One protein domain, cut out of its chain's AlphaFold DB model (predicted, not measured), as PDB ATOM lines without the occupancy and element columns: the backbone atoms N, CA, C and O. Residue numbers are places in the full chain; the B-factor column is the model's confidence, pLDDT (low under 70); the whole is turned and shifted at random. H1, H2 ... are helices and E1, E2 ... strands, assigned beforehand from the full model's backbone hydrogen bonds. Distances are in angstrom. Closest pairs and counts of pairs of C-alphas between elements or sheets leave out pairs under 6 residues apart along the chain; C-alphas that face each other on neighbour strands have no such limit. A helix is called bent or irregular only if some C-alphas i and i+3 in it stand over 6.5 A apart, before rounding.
ATOM      1  N   PRO A  23      21.962  -6.378  -0.475       60.19
ATOM      2  CA  PRO A  23      22.812  -7.335  -1.167       60.19
ATOM      3  C   PRO A  23      23.216  -6.808  -2.555       60.19
ATOM      4  O   PRO A  23      22.479  -6.033  -3.174       60.19
ATOM      5  N   PRO A  24      24.407  -7.178  -3.054       62.28
ATOM      6  CA  PRO A  24      24.827  -6.785  -4.391       62.28
ATOM      7  C   PRO A  24      23.848  -7.331  -5.440       62.28
ATOM      8  O   PRO A  24      23.391  -8.464  -5.340       62.28
ATOM      9  N   LEU A  25      23.551  -6.516  -6.456       59.56
ATOM     10  CA  LEU A  25      22.683  -6.898  -7.580       59.56
ATOM     11  C   LEU A  25      23.341  -7.932  -8.508       59.56
ATOM     12  O   LEU A  25      22.655  -8.582  -9.289       59.56
ATOM     13  N   SER A  26      24.665  -8.073  -8.437       63.41
ATOM     14  CA  SER A  26      25.438  -9.049  -9.198       63.41
ATOM     15  C   SER A  26      25.843 -10.239  -8.329       63.41
ATOM     16  O   SER A  26      26.282 -10.076  -7.186       63.41
ATOM     17  N   ALA A  27      25.745 -11.443  -8.897       61.28
ATOM     18  CA  ALA A  27      26.326 -12.638  -8.305       61.28
ATOM     19  C   ALA A  27      27.858 -12.530  -8.339       61.28
ATOM     20  O   ALA A  27      28.450 -12.249  -9.380       61.28
ATOM     21  N   CYS A  28      28.510 -12.737  -7.195       63.34
ATOM     22  CA  CYS A  28      29.961 -12.847  -7.138       63.34
ATOM     23  C   CYS A  28      30.340 -14.298  -7.454       63.34
ATOM     24  O   CYS A  28      30.197 -15.170  -6.604       63.34
ATOM     25  N   THR A  29      30.763 -14.556  -8.691       71.38
ATOM     26  CA  THR A  29      31.149 -15.892  -9.182       71.38
ATOM     27  C   THR A  29      32.659 -16.132  -9.148       71.38
ATOM     28  O   THR A  29      33.133 -17.107  -9.724       71.38
ATOM     29  N   GLY A  30      33.423 -15.236  -8.515       70.31
ATOM     30  CA  GLY A  30      34.877 -15.353  -8.427       70.31
ATOM     31  C   GLY A  30      35.301 -16.597  -7.648       70.31
ATOM     32  O   GLY A  30      34.641 -17.003  -6.691       70.31
ATOM     33  N   SER A  31      36.422 -17.193  -8.041       76.75
ATOM     34  CA  SER A  31      37.062 -18.258  -7.269       76.75
ATOM     35  C   SER A  31      37.623 -17.717  -5.948       76.75
ATOM     36  O   SER A  31      37.908 -16.526  -5.801       76.75
ATOM     37  N   THR A  32      37.823 -18.585  -4.955       76.06
ATOM     38  CA  THR A  32      38.386 -18.175  -3.655       76.06
ATOM     39  C   THR A  32      39.749 -17.495  -3.798       76.06
ATOM     40  O   THR A  32      40.013 -16.524  -3.092       76.06
ATOM     41  N   THR A  33      40.577 -17.935  -4.748       77.56
ATOM     42  CA  THR A  33      41.890 -17.349  -5.059       77.56
ATOM     43  C   THR A  33      41.814 -15.986  -5.749       77.56
ATOM     44  O   THR A  33      42.746 -15.199  -5.631       77.56
ATOM     45  N   GLU A  34      40.715 -15.675  -6.439       82.00
ATOM     46  CA  GLU A  34      40.473 -14.345  -7.020       82.00
ATOM     47  C   GLU A  34      39.896 -13.359  -5.999       82.00
ATOM     48  O   GLU A  34      39.976 -12.147  -6.187       82.00
ATOM     49  N   MET A  35      39.309 -13.859  -4.909       81.25
ATOM     50  CA  MET A  35      38.633 -13.030  -3.907       81.25
ATOM     51  C   MET A  35      39.482 -12.777  -2.660       81.25
ATOM     52  O   MET A  35      39.399 -11.694  -2.076       81.25
ATOM     53  N   VAL A  36      40.290 -13.756  -2.248       85.12
ATOM     54  CA  VAL A  36      41.007 -13.746  -0.972       85.12
ATOM     55  C   VAL A  36      42.511 -13.858  -1.182       85.12
ATOM     56  O   VAL A  36      42.999 -14.708  -1.920       85.12
ATOM     57  N   THR A  37      43.266 -13.033  -0.464       89.50
ATOM     58  CA  THR A  37      44.721 -13.143  -0.367       89.50
ATOM     59  C   THR A  37      45.186 -12.751   1.031       89.50
ATOM     60  O   THR A  37      44.521 -11.975   1.717       89.50
ATOM     61  N   ASN A  38      46.323 -13.283   1.482       88.31
ATOM     62  CA  ASN A  38      46.844 -12.940   2.801       88.31
ATOM     63  C   ASN A  38      47.145 -11.431   2.876       88.31
ATOM     64  O   ASN A  38      47.832 -10.888   2.013       88.31
ATOM     65  N   GLY A  39      46.601 -10.753   3.889       89.38
ATOM     66  CA  GLY A  39      46.694  -9.294   4.026       89.38
ATOM     67  C   GLY A  39      45.832  -8.483   3.039       89.38
ATOM     68  O   GLY A  39      45.858  -7.252   3.088       89.38
ATOM     69  N   GLY A  40      45.017  -9.149   2.209       93.00
ATOM     70  CA  GLY A  40      44.050  -8.526   1.303       93.00
ATOM     71  C   GLY A  40      44.698  -7.674   0.210       93.00
ATOM     72  O   GLY A  40      45.902  -7.753  -0.043       93.00
ATOM     73  N   GLU A  41      43.897  -6.814  -0.420       94.81
ATOM     74  CA  GLU A  41      44.370  -5.974  -1.531       94.81
ATOM     75  C   GLU A  41      45.543  -5.064  -1.145       94.81
ATOM     76  O   GLU A  41      46.433  -4.844  -1.959       94.81
ATOM     77  N   VAL A  42      45.596  -4.575   0.099       96.56
ATOM     78  CA  VAL A  42      46.669  -3.673   0.548       96.56
ATOM     79  C   VAL A  42      48.011  -4.396   0.551       96.56
ATOM     80  O   VAL A  42      48.972  -3.896  -0.024       96.56
ATOM     81  N   ALA A  43      48.090  -5.588   1.152       96.56
ATOM     82  CA  ALA A  43      49.332  -6.355   1.156       96.56
ATOM     83  C   ALA A  43      49.722  -6.799  -0.259       96.56
ATOM     84  O   ALA A  43      50.901  -6.793  -0.609       96.56
ATOM     85  N   PHE A  44      48.740  -7.144  -1.095       97.12
ATOM     86  CA  PHE A  44      48.990  -7.498  -2.486       97.12
ATOM     87  C   PHE A  44      49.625  -6.338  -3.261       97.12
ATOM     88  O   PHE A  44      50.673  -6.513  -3.879       97.12
ATOM     89  N   VAL A  45      49.032  -5.145  -3.190       97.75
ATOM     90  CA  VAL A  45      49.521  -3.972  -3.920       97.75
ATOM     91  C   VAL A  45      50.823  -3.441  -3.322       97.75
ATOM     92  O   VAL A  45      51.713  -3.062  -4.074       97.75
ATOM     93  N   ASN A  46      51.016  -3.504  -2.003       97.81
ATOM     94  CA  ASN A  46      52.297  -3.140  -1.389       97.81
ATOM     95  C   ASN A  46      53.445  -4.032  -1.883       97.81
ATOM     96  O   ASN A  46      54.525  -3.516  -2.166       97.81
ATOM     97  N   ARG A  47      53.207  -5.339  -2.072       97.62
ATOM     98  CA  ARG A  47      54.190  -6.225  -2.721       97.62
ATOM     99  C   ARG A  47      54.456  -5.811  -4.166       97.62
ATOM    100  O   ARG A  47      55.614  -5.762  -4.564       97.62
ATOM    101  N   MET A  48      53.423  -5.439  -4.928       98.00
ATOM    102  CA  MET A  48      53.625  -4.907  -6.282       98.00
ATOM    103  C   MET A  48      54.491  -3.643  -6.279       98.00
ATOM    104  O   MET A  48      55.341  -3.488  -7.154       98.00
ATOM    105  N   VAL A  49      54.309  -2.743  -5.306       98.12
ATOM    106  CA  VAL A  49      55.163  -1.555  -5.151       98.12
ATOM    107  C   VAL A  49      56.612  -1.979  -4.901       98.12
ATOM    108  O   VAL A  49      57.507  -1.515  -5.603       98.12
ATOM    109  N   GLU A  50      56.855  -2.919  -3.990       97.94
ATOM    110  CA  GLU A  50      58.202  -3.424  -3.682       97.94
ATOM    111  C   GLU A  50      58.876  -4.122  -4.874       97.94
ATOM    112  O   GLU A  50      60.059  -3.911  -5.145       97.94
ATOM    113  N   GLU A  51      58.129  -4.924  -5.629       97.62
ATOM    114  CA  GLU A  51      58.610  -5.563  -6.855       97.62
ATOM    115  C   GLU A  51      58.911  -4.527  -7.944       97.62
ATOM    116  O   GLU A  51      59.922  -4.627  -8.649       97.62
ATOM    117  N   SER A  52      58.082  -3.483  -8.042       98.06
ATOM    118  CA  SER A  52      58.266  -2.406  -9.012       98.06
ATOM    119  C   SER A  52      59.552  -1.609  -8.775       98.06
ATOM    120  O   SER A  52      60.154  -1.161  -9.744       98.06
ATOM    121  N   LEU A  53      60.064  -1.530  -7.537       97.31
ATOM    122  CA  LEU A  53      61.355  -0.888  -7.234       97.31
ATOM    123  C   LEU A  53      62.546  -1.576  -7.918       97.31
ATOM    124  O   LEU A  53      63.577  -0.939  -8.149       97.31
ATOM    125  N   LYS A  54      62.416  -2.867  -8.249       97.44
ATOM    126  CA  LYS A  54      63.445  -3.641  -8.961       97.44
ATOM    127  C   LYS A  54      63.351  -3.449 -10.472       97.44
ATOM    128  O   LYS A  54      64.368  -3.413 -11.159       97.44
ATOM    129  N   LEU A  55      62.128  -3.354 -10.991       96.81
ATOM    130  CA  LEU A  55      61.856  -3.239 -12.424       96.81
ATOM    131  C   LEU A  55      61.949  -1.789 -12.929       96.81
ATOM    132  O   LEU A  55      62.391  -1.571 -14.056       96.81
ATOM    133  N   LYS A  56      61.588  -0.813 -12.092       95.81
ATOM    134  CA  LYS A  56      61.621   0.629 -12.359       95.81
ATOM    135  C   LYS A  56      60.988   0.985 -13.707       95.81
ATOM    136  O   LYS A  56      59.829   0.686 -13.955       95.81
ATOM    137  N   GLU A  57      61.756   1.607 -14.593       95.31
ATOM    138  CA  GLU A  57      61.302   2.125 -15.883       95.31
ATOM    139  C   GLU A  57      61.135   1.039 -16.959       95.31
ATOM    140  O   GLU A  57      60.660   1.338 -18.054       95.31
ATOM    141  N   LYS A  58      61.441  -0.240 -16.659       96.31
ATOM    142  CA  LYS A  58      61.098  -1.362 -17.557       96.31
ATOM    143  C   LYS A  58      59.592  -1.451 -17.813       96.31
ATOM    144  O   LYS A  58      59.176  -1.970 -18.844       96.31
ATOM    145  N   VAL A  59      58.783  -0.944 -16.885       95.81
ATOM    146  CA  VAL A  59      57.352  -0.718 -17.081       95.81
ATOM    147  C   VAL A  59      57.091   0.774 -16.913       95.81
ATOM    148  O   VAL A  59      57.458   1.368 -15.903       95.81
ATOM    149  N   ARG A  60      56.430   1.388 -17.899       94.31
ATOM    150  CA  ARG A  60      56.151   2.832 -17.866       94.31
ATOM    151  C   ARG A  60      55.202   3.207 -16.729       94.31
ATOM    152  O   ARG A  60      55.448   4.186 -16.036       94.31
ATOM    153  N   TRP A  61      54.135   2.430 -16.552       96.56
ATOM    154  CA  TRP A  61      53.130   2.630 -15.512       96.56
ATOM    155  C   TRP A  61      52.693   1.298 -14.916       96.56
ATOM    156  O   TRP A  61      52.248   0.391 -15.623       96.56
ATOM    157  N   TYR A  62      52.775   1.211 -13.598       98.06
ATOM    158  CA  TYR A  62      52.162   0.158 -12.806       98.06
ATOM    159  C   TYR A  62      50.794   0.646 -12.350       98.06
ATOM    160  O   TYR A  62      50.652   1.807 -11.978       98.06
ATOM    161  N   THR A  63      49.778  -0.213 -12.390       97.38
ATOM    162  CA  THR A  63      48.411   0.166 -12.010       97.38
ATOM    163  C   THR A  63      47.700  -0.974 -11.302       97.38
ATOM    164  O   THR A  63      47.838  -2.139 -11.695       97.38
ATOM    165  N   SER A  64      46.906  -0.629 -10.291       97.25
ATOM    166  CA  SER A  64      46.017  -1.550  -9.591       97.25
ATOM    167  C   SER A  64      44.672  -0.894  -9.303       97.25
ATOM    168  O   SER A  64      44.609   0.245  -8.837       97.25
ATOM    169  N   MET A  65      43.593  -1.633  -9.542       95.50
ATOM    170  CA  MET A  65      42.276  -1.296  -9.012       95.50
ATOM    171  C   MET A  65      42.218  -1.656  -7.522       95.50
ATOM    172  O   MET A  65      42.920  -2.559  -7.072       95.50
ATOM    173  N   LEU A  66      41.392  -0.943  -6.763       94.00
ATOM    174  CA  LEU A  66      41.146  -1.159  -5.344       94.00
ATOM    175  C   LEU A  66      39.638  -1.237  -5.078       94.00
ATOM    176  O   LEU A  66      38.836  -0.449  -5.594       94.00
ATOM    177  N   GLY A  67      39.254  -2.214  -4.264       90.25
ATOM    178  CA  GLY A  67      37.884  -2.503  -3.864       90.25
ATOM    179  C   GLY A  67      37.404  -1.670  -2.677       90.25
ATOM    180  O   GLY A  67      36.206  -1.387  -2.590       90.25
ATOM    181  N   LYS A  68      38.307  -1.260  -1.777       89.31
ATOM    182  CA  LYS A  68      37.993  -0.467  -0.578       89.31
ATOM    183  C   LYS A  68      38.685   0.902  -0.633       89.31
ATOM    184  O   LYS A  68      39.877   1.003  -0.905       89.31
ATOM    185  N   ARG A  69      37.957   1.971  -0.279       89.31
ATOM    186  CA  ARG A  69      38.491   3.349  -0.238       89.31
ATOM    187  C   ARG A  69      39.697   3.483   0.692       89.31
ATOM    188  O   ARG A  69      40.661   4.155   0.350       89.31
ATOM    189  N   SER A  70      39.638   2.849   1.863       91.12
ATOM    190  CA  SER A  70      40.707   2.892   2.870       91.12
ATOM    191  C   SER A  70      42.009   2.241   2.397       91.12
ATOM    192  O   SER A  70      43.066   2.520   2.951       91.12
ATOM    193  N   SER A  71      41.956   1.393   1.367       94.88
ATOM    194  CA  SER A  71      43.147   0.804   0.758       94.88
ATOM    195  C   SER A  71      43.959   1.845  -0.021       94.88
ATOM    196  O   SER A  71      45.180   1.737  -0.068       94.88
ATOM    197  N   VAL A  72      43.310   2.878  -0.578       94.25
ATOM    198  CA  VAL A  72      43.977   3.952  -1.341       94.25
ATOM    199  C   VAL A  72      44.979   4.696  -0.463       94.25
ATOM    200  O   VAL A  72      46.124   4.866  -0.861       94.25
ATOM    201  N   GLU A  73      44.560   5.094   0.738       93.69
ATOM    202  CA  GLU A  73      45.390   5.812   1.712       93.69
ATOM    203  C   GLU A  73      46.678   5.041   2.026       93.69
ATOM    204  O   GLU A  73      47.771   5.553   1.796       93.69
ATOM    205  N   LYS A  74      46.543   3.767   2.411       96.00
ATOM    206  CA  LYS A  74      47.675   2.900   2.766       96.00
ATOM    207  C   LYS A  74      48.641   2.669   1.604       96.00
ATOM    208  O   LYS A  74      49.852   2.627   1.802       96.00
ATOM    209  N   VAL A  75      48.119   2.506   0.386       97.06
ATOM    210  CA  VAL A  75      48.971   2.320  -0.798       97.06
ATOM    211  C   VAL A  75      49.685   3.622  -1.165       97.06
ATOM    212  O   VAL A  75      50.867   3.594  -1.497       97.06
ATOM    213  N   VAL A  76      49.010   4.771  -1.078       95.94
ATOM    214  CA  VAL A  76      49.633   6.079  -1.333       95.94
ATOM    215  C   VAL A  76      50.732   6.381  -0.311       95.94
ATOM    216  O   VAL A  76      51.784   6.887  -0.693       95.94
ATOM    217  N   GLU A  77      50.531   6.049   0.963       96.06
ATOM    218  CA  GLU A  77      51.578   6.143   1.989       96.06
ATOM    219  C   GLU A  77      52.787   5.281   1.625       96.06
ATOM    220  O   GLU A  77      53.899   5.801   1.546       96.06
ATOM    221  N   LYS A  78      52.570   4.009   1.265       97.81
ATOM    222  CA  LYS A  78      53.648   3.112   0.829       97.81
ATOM    223  C   LYS A  78      54.406   3.645  -0.392       97.81
ATOM    224  O   LYS A  78      55.631   3.520  -0.453       97.81
ATOM    225  N   LEU A  79      53.710   4.239  -1.365       97.62
ATOM    226  CA  LEU A  79      54.339   4.877  -2.528       97.62
ATOM    227  C   LEU A  79      55.247   6.037  -2.096       97.62
ATOM    228  O   LEU A  79      56.399   6.098  -2.527       97.62
ATOM    229  N   LYS A  80      54.763   6.909  -1.203       95.19
ATOM    230  CA  LYS A  80      55.534   8.042  -0.666       95.19
ATOM    231  C   LYS A  80      56.754   7.578   0.130       95.19
ATOM    232  O   LYS A  80      57.848   8.078  -0.111       95.19
ATOM    233  N   GLU A  81      56.590   6.593   1.013       96.94
ATOM    234  CA  GLU A  81      57.687   5.966   1.769       96.94
ATOM    235  C   GLU A  81      58.749   5.358   0.848       96.94
ATOM    236  O   GLU A  81      59.942   5.414   1.135       96.94
ATOM    237  N   SER A  82      58.321   4.814  -0.292       96.75
ATOM    238  CA  SER A  82      59.210   4.231  -1.302       96.75
ATOM    239  C   SER A  82      59.842   5.280  -2.234       96.75
ATOM    240  O   SER A  82      60.506   4.913  -3.203       96.75
ATOM    241  N   GLY A  83      59.631   6.578  -1.981       94.44
ATOM    242  CA  GLY A  83      60.166   7.681  -2.787       94.44
ATOM    243  C   GLY A  83      59.470   7.880  -4.138       94.44
ATOM    244  O   GLY A  83      60.004   8.560  -5.015       94.44
ATOM    245  N   VAL A  84      58.284   7.300  -4.339       95.50
ATOM    246  CA  VAL A  84      57.549   7.371  -5.606       95.50
ATOM    247  C   VAL A  84      56.628   8.590  -5.611       95.50
ATOM    248  O   VAL A  84      55.494   8.552  -5.139       95.50
ATOM    249  N   ALA A  85      57.120   9.690  -6.180       91.94
ATOM    250  CA  ALA A  85      56.373  10.945  -6.295       91.94
ATOM    251  C   ALA A  85      55.510  11.049  -7.569       91.94
ATOM    252  O   ALA A  85      54.741  12.000  -7.711       91.94
ATOM    253  N   ASN A  86      55.655  10.127  -8.527       95.50
ATOM    254  CA  ASN A  86      54.879  10.103  -9.768       95.50
ATOM    255  C   ASN A  86      53.804   9.020  -9.685       95.50
ATOM    256  O   ASN A  86      54.044   7.857 -10.007       95.50
ATOM    257  N   TYR A  87      52.632   9.407  -9.191       95.75
ATOM    258  CA  TYR A  87      51.502   8.508  -9.020       95.75
ATOM    259  C   TYR A  87      50.187   9.181  -9.413       95.75
ATOM    260  O   TYR A  87      50.121  10.396  -9.567       95.75
ATOM    261  N   VAL A  88      49.151   8.371  -9.602       93.94
ATOM    262  CA  VAL A  88      47.791   8.777  -9.963       93.94
ATOM    263  C   VAL A  88      46.800   8.121  -9.015       93.94
ATOM    264  O   VAL A  88      47.002   6.977  -8.597       93.94
ATOM    265  N   VAL A  89      45.727   8.839  -8.688       92.31
ATOM    266  CA  VAL A  89      44.599   8.316  -7.909       92.31
ATOM    267  C   VAL A  89      43.309   8.621  -8.660       92.31
ATOM    268  O   VAL A  89      43.041   9.773  -8.995       92.31
ATOM    269  N   GLY A  90      42.509   7.586  -8.906       88.31
ATOM    270  CA  GLY A  90      41.228   7.683  -9.605       88.31
ATOM    271  C   GLY A  90      40.082   7.040  -8.828       88.31
ATOM    272  O   GLY A  90      40.290   6.167  -7.980       88.31
ATOM    273  N   GLU A  91      38.858   7.461  -9.138       88.00
ATOM    274  CA  GLU A  91      37.616   6.871  -8.634       88.00
ATOM    275  C   GLU A  91      36.743   6.478  -9.828       88.00
ATOM    276  O   GLU A  91      36.412   7.304 -10.672       88.00
ATOM    277  N   PHE A  92      36.359   5.207  -9.897       87.06
ATOM    278  CA  PHE A  92      35.438   4.687 -10.898       87.06
ATOM    279  C   PHE A  92      34.057   4.533 -10.268       87.06
ATOM    280  O   PHE A  92      33.880   3.777  -9.307       87.06
ATOM    281  N   VAL A  93      33.073   5.238 -10.820       83.62
ATOM    282  CA  VAL A  93      31.677   5.183 -10.377       83.62
ATOM    283  C   VAL A  93      30.853   4.539 -11.483       83.62
ATOM    284  O   VAL A  93      30.662   5.128 -12.542       83.62
ATOM    285  N   GLN A  94      30.373   3.317 -11.245       77.88
ATOM    286  CA  GLN A  94      29.521   2.598 -12.191       77.88
ATOM    287  C   GLN A  94      28.124   2.410 -11.592       77.88
ATOM    288  O   GLN A  94      27.934   1.716 -10.584       77.88
ATOM    289  N   GLY A  95      27.132   3.035 -12.228       78.00
ATOM    290  CA  GLY A  95      25.767   3.112 -11.710       78.00
ATOM    291  C   GLY A  95      25.683   3.886 -10.389       78.00
ATOM    292  O   GLY A  95      26.590   4.620 -10.011       78.00
ATOM    293  N   ALA A  96      24.586   3.707  -9.651       70.56
ATOM    294  CA  ALA A  96      24.324   4.501  -8.446       70.56
ATOM    295  C   ALA A  96      25.097   4.048  -7.189       70.56
ATOM    296  O   ALA A  96      25.110   4.764  -6.192       70.56
ATOM    297  N   LYS A  97      25.681   2.838  -7.180       74.12
ATOM    298  CA  LYS A  97      26.133   2.187  -5.929       74.12
ATOM    299  C   LYS A  97      27.546   1.608  -5.958       74.12
ATOM    300  O   LYS A  97      28.153   1.481  -4.894       74.12
ATOM    301  N   THR A  98      28.084   1.235  -7.120       79.50
ATOM    302  CA  THR A  98      29.390   0.568  -7.177       79.50
ATOM    303  C   THR A  98      30.489   1.588  -7.413       79.50
ATOM    304  O   THR A  98      30.626   2.137  -8.502       79.50
ATOM    305  N   LYS A  99      31.297   1.795  -6.373       87.12
ATOM    306  CA  LYS A  99      32.529   2.574  -6.438       87.12
ATOM    307  C   LYS A  99      33.740   1.650  -6.410       87.12
ATOM    308  O   LYS A  99      33.763   0.664  -5.663       87.12
ATOM    309  N   ARG A 100      34.726   1.959  -7.238       90.12
ATOM    310  CA  ARG A 100      36.073   1.388  -7.210       90.12
ATOM    311  C   ARG A 100      37.074   2.521  -7.247       90.12
ATOM    312  O   ARG A 100      36.748   3.629  -7.655       90.12
ATOM    313  N   TRP A 101      38.286   2.232  -6.820       92.75
ATOM    314  CA  TRP A 101      39.381   3.183  -6.887       92.75
ATOM    315  C   TRP A 101      40.492   2.609  -7.741       92.75
ATOM    316  O   TRP A 101      40.571   1.399  -7.936       92.75
ATOM    317  N   ALA A 102      41.347   3.476  -8.252       92.88
ATOM    318  CA  ALA A 102      42.550   3.077  -8.947       92.88
ATOM    319  C   ALA A 102      43.735   3.841  -8.386       92.88
ATOM    320  O   ALA A 102      43.638   5.025  -8.063       92.88
ATOM    321  N   VAL A 103      44.854   3.140  -8.304       95.56
ATOM    322  CA  VAL A 103      46.164   3.717  -8.039       95.56
ATOM    323  C   VAL A 103      47.086   3.315  -9.175       95.56
ATOM    324  O   VAL A 103      47.062   2.175  -9.647       95.56
ATOM    325  N   GLY A 104      47.896   4.255  -9.633       96.69
ATOM    326  CA  GLY A 104      48.947   3.980 -10.599       96.69
ATOM    327  C   GLY A 104      50.207   4.739 -10.245       96.69
ATOM    328  O   GLY A 104      50.130   5.782  -9.608       96.69
ATOM    329  N   TRP A 105      51.363   4.218 -10.624       97.94
ATOM    330  CA  TRP A 105      52.642   4.861 -10.352       97.94
ATOM    331  C   TRP A 105      53.665   4.590 -11.446       97.94
ATOM    332  O   TRP A 105      53.582   3.601 -12.180       97.94
ATOM    333  N   SER A 106      54.630   5.494 -11.549       96.94
ATOM    334  CA  SER A 106      55.714   5.447 -12.518       96.94
ATOM    335  C   SER A 106      57.032   5.841 -11.863       96.94
ATOM    336  O   SER A 106      57.068   6.648 -10.935       96.94
ATOM    337  N   PHE A 107      58.124   5.285 -12.380       95.88
ATOM    338  CA  PHE A 107      59.484   5.725 -12.066       95.88
ATOM    339  C   PHE A 107      60.038   6.693 -13.116       95.88
ATOM    340  O   PHE A 107      61.079   7.299 -12.892       95.88
ATOM    341  N   GLY A 108      59.338   6.854 -14.244       93.56
ATOM    342  CA  GLY A 108      59.745   7.754 -15.309       93.56
ATOM    343  C   GLY A 108      59.455   9.221 -14.989       93.56
ATOM    344  O   GLY A 108      58.668   9.562 -14.103       93.56
ATOM    345  N   HIS A 109      60.068  10.100 -15.779       92.69
ATOM    346  CA  HIS A 109      59.932  11.551 -15.649       92.69
ATOM    347  C   HIS A 109      58.655  12.113 -16.294       92.69
ATOM    348  O   HIS A 109      58.291  13.247 -15.997       92.69
ATOM    349  N   ARG A 110      57.968  11.358 -17.163       92.75
ATOM    350  CA  ARG A 110      56.714  11.803 -17.798       92.75
ATOM    351  C   ARG A 110      55.568  11.817 -16.788       92.75
ATOM    352  O   ARG A 110      55.345  10.836 -16.077       92.75
ATOM    353  N   ARG A 111      54.837  12.926 -16.735       91.94
ATOM    354  CA  ARG A 111      53.763  13.176 -15.769       91.94
ATOM    355  C   ARG A 111      52.390  13.019 -16.414       91.94
ATOM    356  O   ARG A 111      52.116  13.593 -17.467       91.94
ATOM    357  N   ALA A 112      51.512  12.274 -15.746       90.06
ATOM    358  CA  ALA A 112      50.098  12.234 -16.098       90.06
ATOM    359  C   ALA A 112      49.439  13.576 -15.743       90.06
ATOM    360  O   ALA A 112      49.657  14.094 -14.648       90.06
ATOM    361  N   GLY A 113      48.627  14.125 -16.649       86.56
ATOM    362  CA  GLY A 113      47.920  15.382 -16.398       86.56
ATOM    363  C   GLY A 113      46.895  15.272 -15.262       86.56
ATOM    364  O   GLY A 113      46.375  14.189 -14.997       86.56
ATOM    365  N   ASP A 114      46.560  16.402 -14.632       85.38
ATOM    366  CA  ASP A 114      45.677  16.468 -13.450       85.38
ATOM    367  C   ASP A 114      44.311  15.801 -13.641       85.38
ATOM    368  O   ASP A 114      43.789  15.152 -12.745       85.38
ATOM    369  N   HIS A 115      43.742  15.887 -14.830       78.44
ATOM    370  CA  HIS A 115      42.505  15.203 -15.189       78.44
ATOM    371  C   HIS A 115      42.562  13.658 -15.132       78.44
ATOM    372  O   HIS A 115      41.524  13.013 -15.014       78.44
ATOM    373  N   ILE A 116      43.756  13.058 -15.195       83.38
ATOM    374  CA  ILE A 116      43.993  11.623 -14.961       83.38
ATOM    375  C   ILE A 116      44.467  11.406 -13.526       83.38
ATOM    376  O   ILE A 116      43.979  10.521 -12.828       83.38
ATOM    377  N   SER A 117      45.455  12.193 -13.093       85.31
ATOM    378  CA  SER A 117      46.182  11.967 -11.841       85.31
ATOM    379  C   SER A 117      45.420  12.421 -10.597       85.31
ATOM    380  O   SER A 117      45.645  11.891  -9.505       85.31
ATOM    381  N   ARG A 118      44.504  13.374 -10.777       82.75
ATOM    382  CA  ARG A 118      43.706  14.058  -9.757       82.75
ATOM    383  C   ARG A 118      42.225  14.105 -10.151       82.75
ATOM    384  O   ARG A 118      41.580  15.143  -9.996       82.75
ATOM    385  N   GLN A 119      41.681  12.993 -10.655       73.88
ATOM    386  CA  GLN A 119      40.260  12.896 -11.010       73.88
ATOM    387  C   GLN A 119      39.349  13.366  -9.859       73.88
ATOM    388  O   GLN A 119      39.726  13.208  -8.689       73.88
ATOM    389  N   PRO A 120      38.153  13.917 -10.161       63.94
ATOM    390  CA  PRO A 120      37.162  14.284  -9.156       63.94
ATOM    391  C   PRO A 120      36.853  13.082  -8.265       63.94
ATOM    392  O   PRO A 120      36.117  12.168  -8.621       63.94
ATOM    393  N   THR A 121      37.476  13.072  -7.097       64.31
ATOM    394  CA  THR A 121      37.353  12.013  -6.105       64.31
ATOM    395  C   THR A 121      36.556  12.552  -4.930       64.31
ATOM    396  O   THR A 121      36.487  13.767  -4.699       64.31
ATOM    397  N   SER A 122      35.930  11.657  -4.166       63.81
ATOM    398  CA  SER A 122      35.277  12.033  -2.906       63.81
ATOM    399  C   SER A 122      36.185  12.949  -2.065       63.81
ATOM    400  O   SER A 122      37.401  12.757  -2.043       63.81
ATOM    401  N   HIS A 123      35.619  13.925  -1.336       70.62
ATOM    402  CA  HIS A 123      36.395  14.875  -0.509       70.62
ATOM    403  C   HIS A 123      37.444  14.197   0.392       70.62
ATOM    404  O   HIS A 123      38.497  14.768   0.657       70.62
ATOM    405  N   LEU A 124      37.175  12.953   0.787       71.94
ATOM    406  CA  LEU A 124      38.018  12.109   1.627       71.94
ATOM    407  C   LEU A 124      39.317  11.621   0.960       71.94
ATOM    408  O   LEU A 124      40.152  11.050   1.649       71.94
ATOM    409  N   LEU A 125      39.486  11.779  -0.356       77.75
ATOM    410  CA  LEU A 125      40.709  11.401  -1.075       77.75
ATOM    411  C   LEU A 125      41.573  12.600  -1.473       77.75
ATOM    412  O   LEU A 125      42.698  12.408  -1.931       77.75
ATOM    413  N   ARG A 126      41.098  13.834  -1.249       81.50
ATOM    414  CA  ARG A 126      41.809  15.064  -1.639       81.50
ATOM    415  C   ARG A 126      43.202  15.176  -1.015       81.50
ATOM    416  O   ARG A 126      44.113  15.668  -1.674       81.50
TER     417      ARG A 126
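Overview. This is residues 23 to 126 of the 332 residues of an uncharacterized protein of Orbilia oligospora (UniProt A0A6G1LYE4). A small antiparallel sheet of three strands has two longer helices, H2 and H3, packed over one of its faces, while the short H4 is on the opposite face, beside the edge strand E2. Residues 26 to 39, which include H1, stick out from this body, and the last short helix, H5, is near H3. The printed part has 104 residues with five named helices and three named strands, in the order H1 H2 E1 H3 E2 E3 H4 H5; the sheet's order is E1, E3, E2 and the class is mixed, helices and strands. The whole is compact, with a radius of gyration of the C-alphas of 14.6 A and spans of 43 by 30 by 21 A.

Arrangement. The inner strand E3, residues 98 to 105, is antiparallel to both edge strands. Beside E1, residues 62 to 66, N 64 and O 103 are within hydrogen-bond range at 2.9 A. With E2, residues 87 to 94, E3 forms a hairpin, where N 92 and O 100 are 2.8 A apart. The sheet is twisted, its C-alphas lying up to 4.0 A off the best plane. H3, residues 69 to 81, is over E3 at a height over the sheet of 9.5 A, and the C-alphas of Arg 69 and Trp 101, their closest, are 6.7 A apart. E1, H3 and E2 form a split strand-helix-strand unit, two strands running the same way with E3 between them in the sheet, and its crossover is right-handed. H2, residues 40 to 58, is over E1 on the same face as H3, at a height of 8.7 A. H2 touches H3 with its residues 41 to 49 alone, the closest C-alphas being those of Val 42 and Ser 71 at 5.7 A. They run the same way at a steep tilt of 37 degrees, only just past shallow. H2 is irregular, C-alphas 54 and 57 being 9.3 A apart, and has a kink of 59 degrees near residue 52. H4, residues 114 to 117, is on the opposite face, with the C-alphas of Val 88 and Ser 117 at 4.0 A the closest between E2 and H4. H5, residues 123 to 126, is close to H3 but not clearly touching, the C-alphas of Glu 73 and Leu 125 being 7.8 A apart. H1, residues 32 to 35, is apart from H2 and H3. O i to N i+4 pairs are within range in 12 of 15 cases in H2 and 7 of 9 in H3; H1, H4 and H5 are too short for such a pair.

Along the chain. H2 measures 26.4 A from C-alpha 40 at (44.050, -8.526, 1.303) to C-alpha 58. H3 measures 19.5 A, E1 13.4 A, E2 23.0 A and E3 23.9 A. H1, H4 and H5 have four residues each, and H5 ends at C-alpha 126, (41.809, 15.064, -1.639).

Size, cuts and confidence. The C-alphas of Pro 23 and His 109, the two farthest apart, are 44.1 A apart. The printed part has no cut, and no link is long. The pLDDT is under 70 at residues 23 to 28 and 120 to 122.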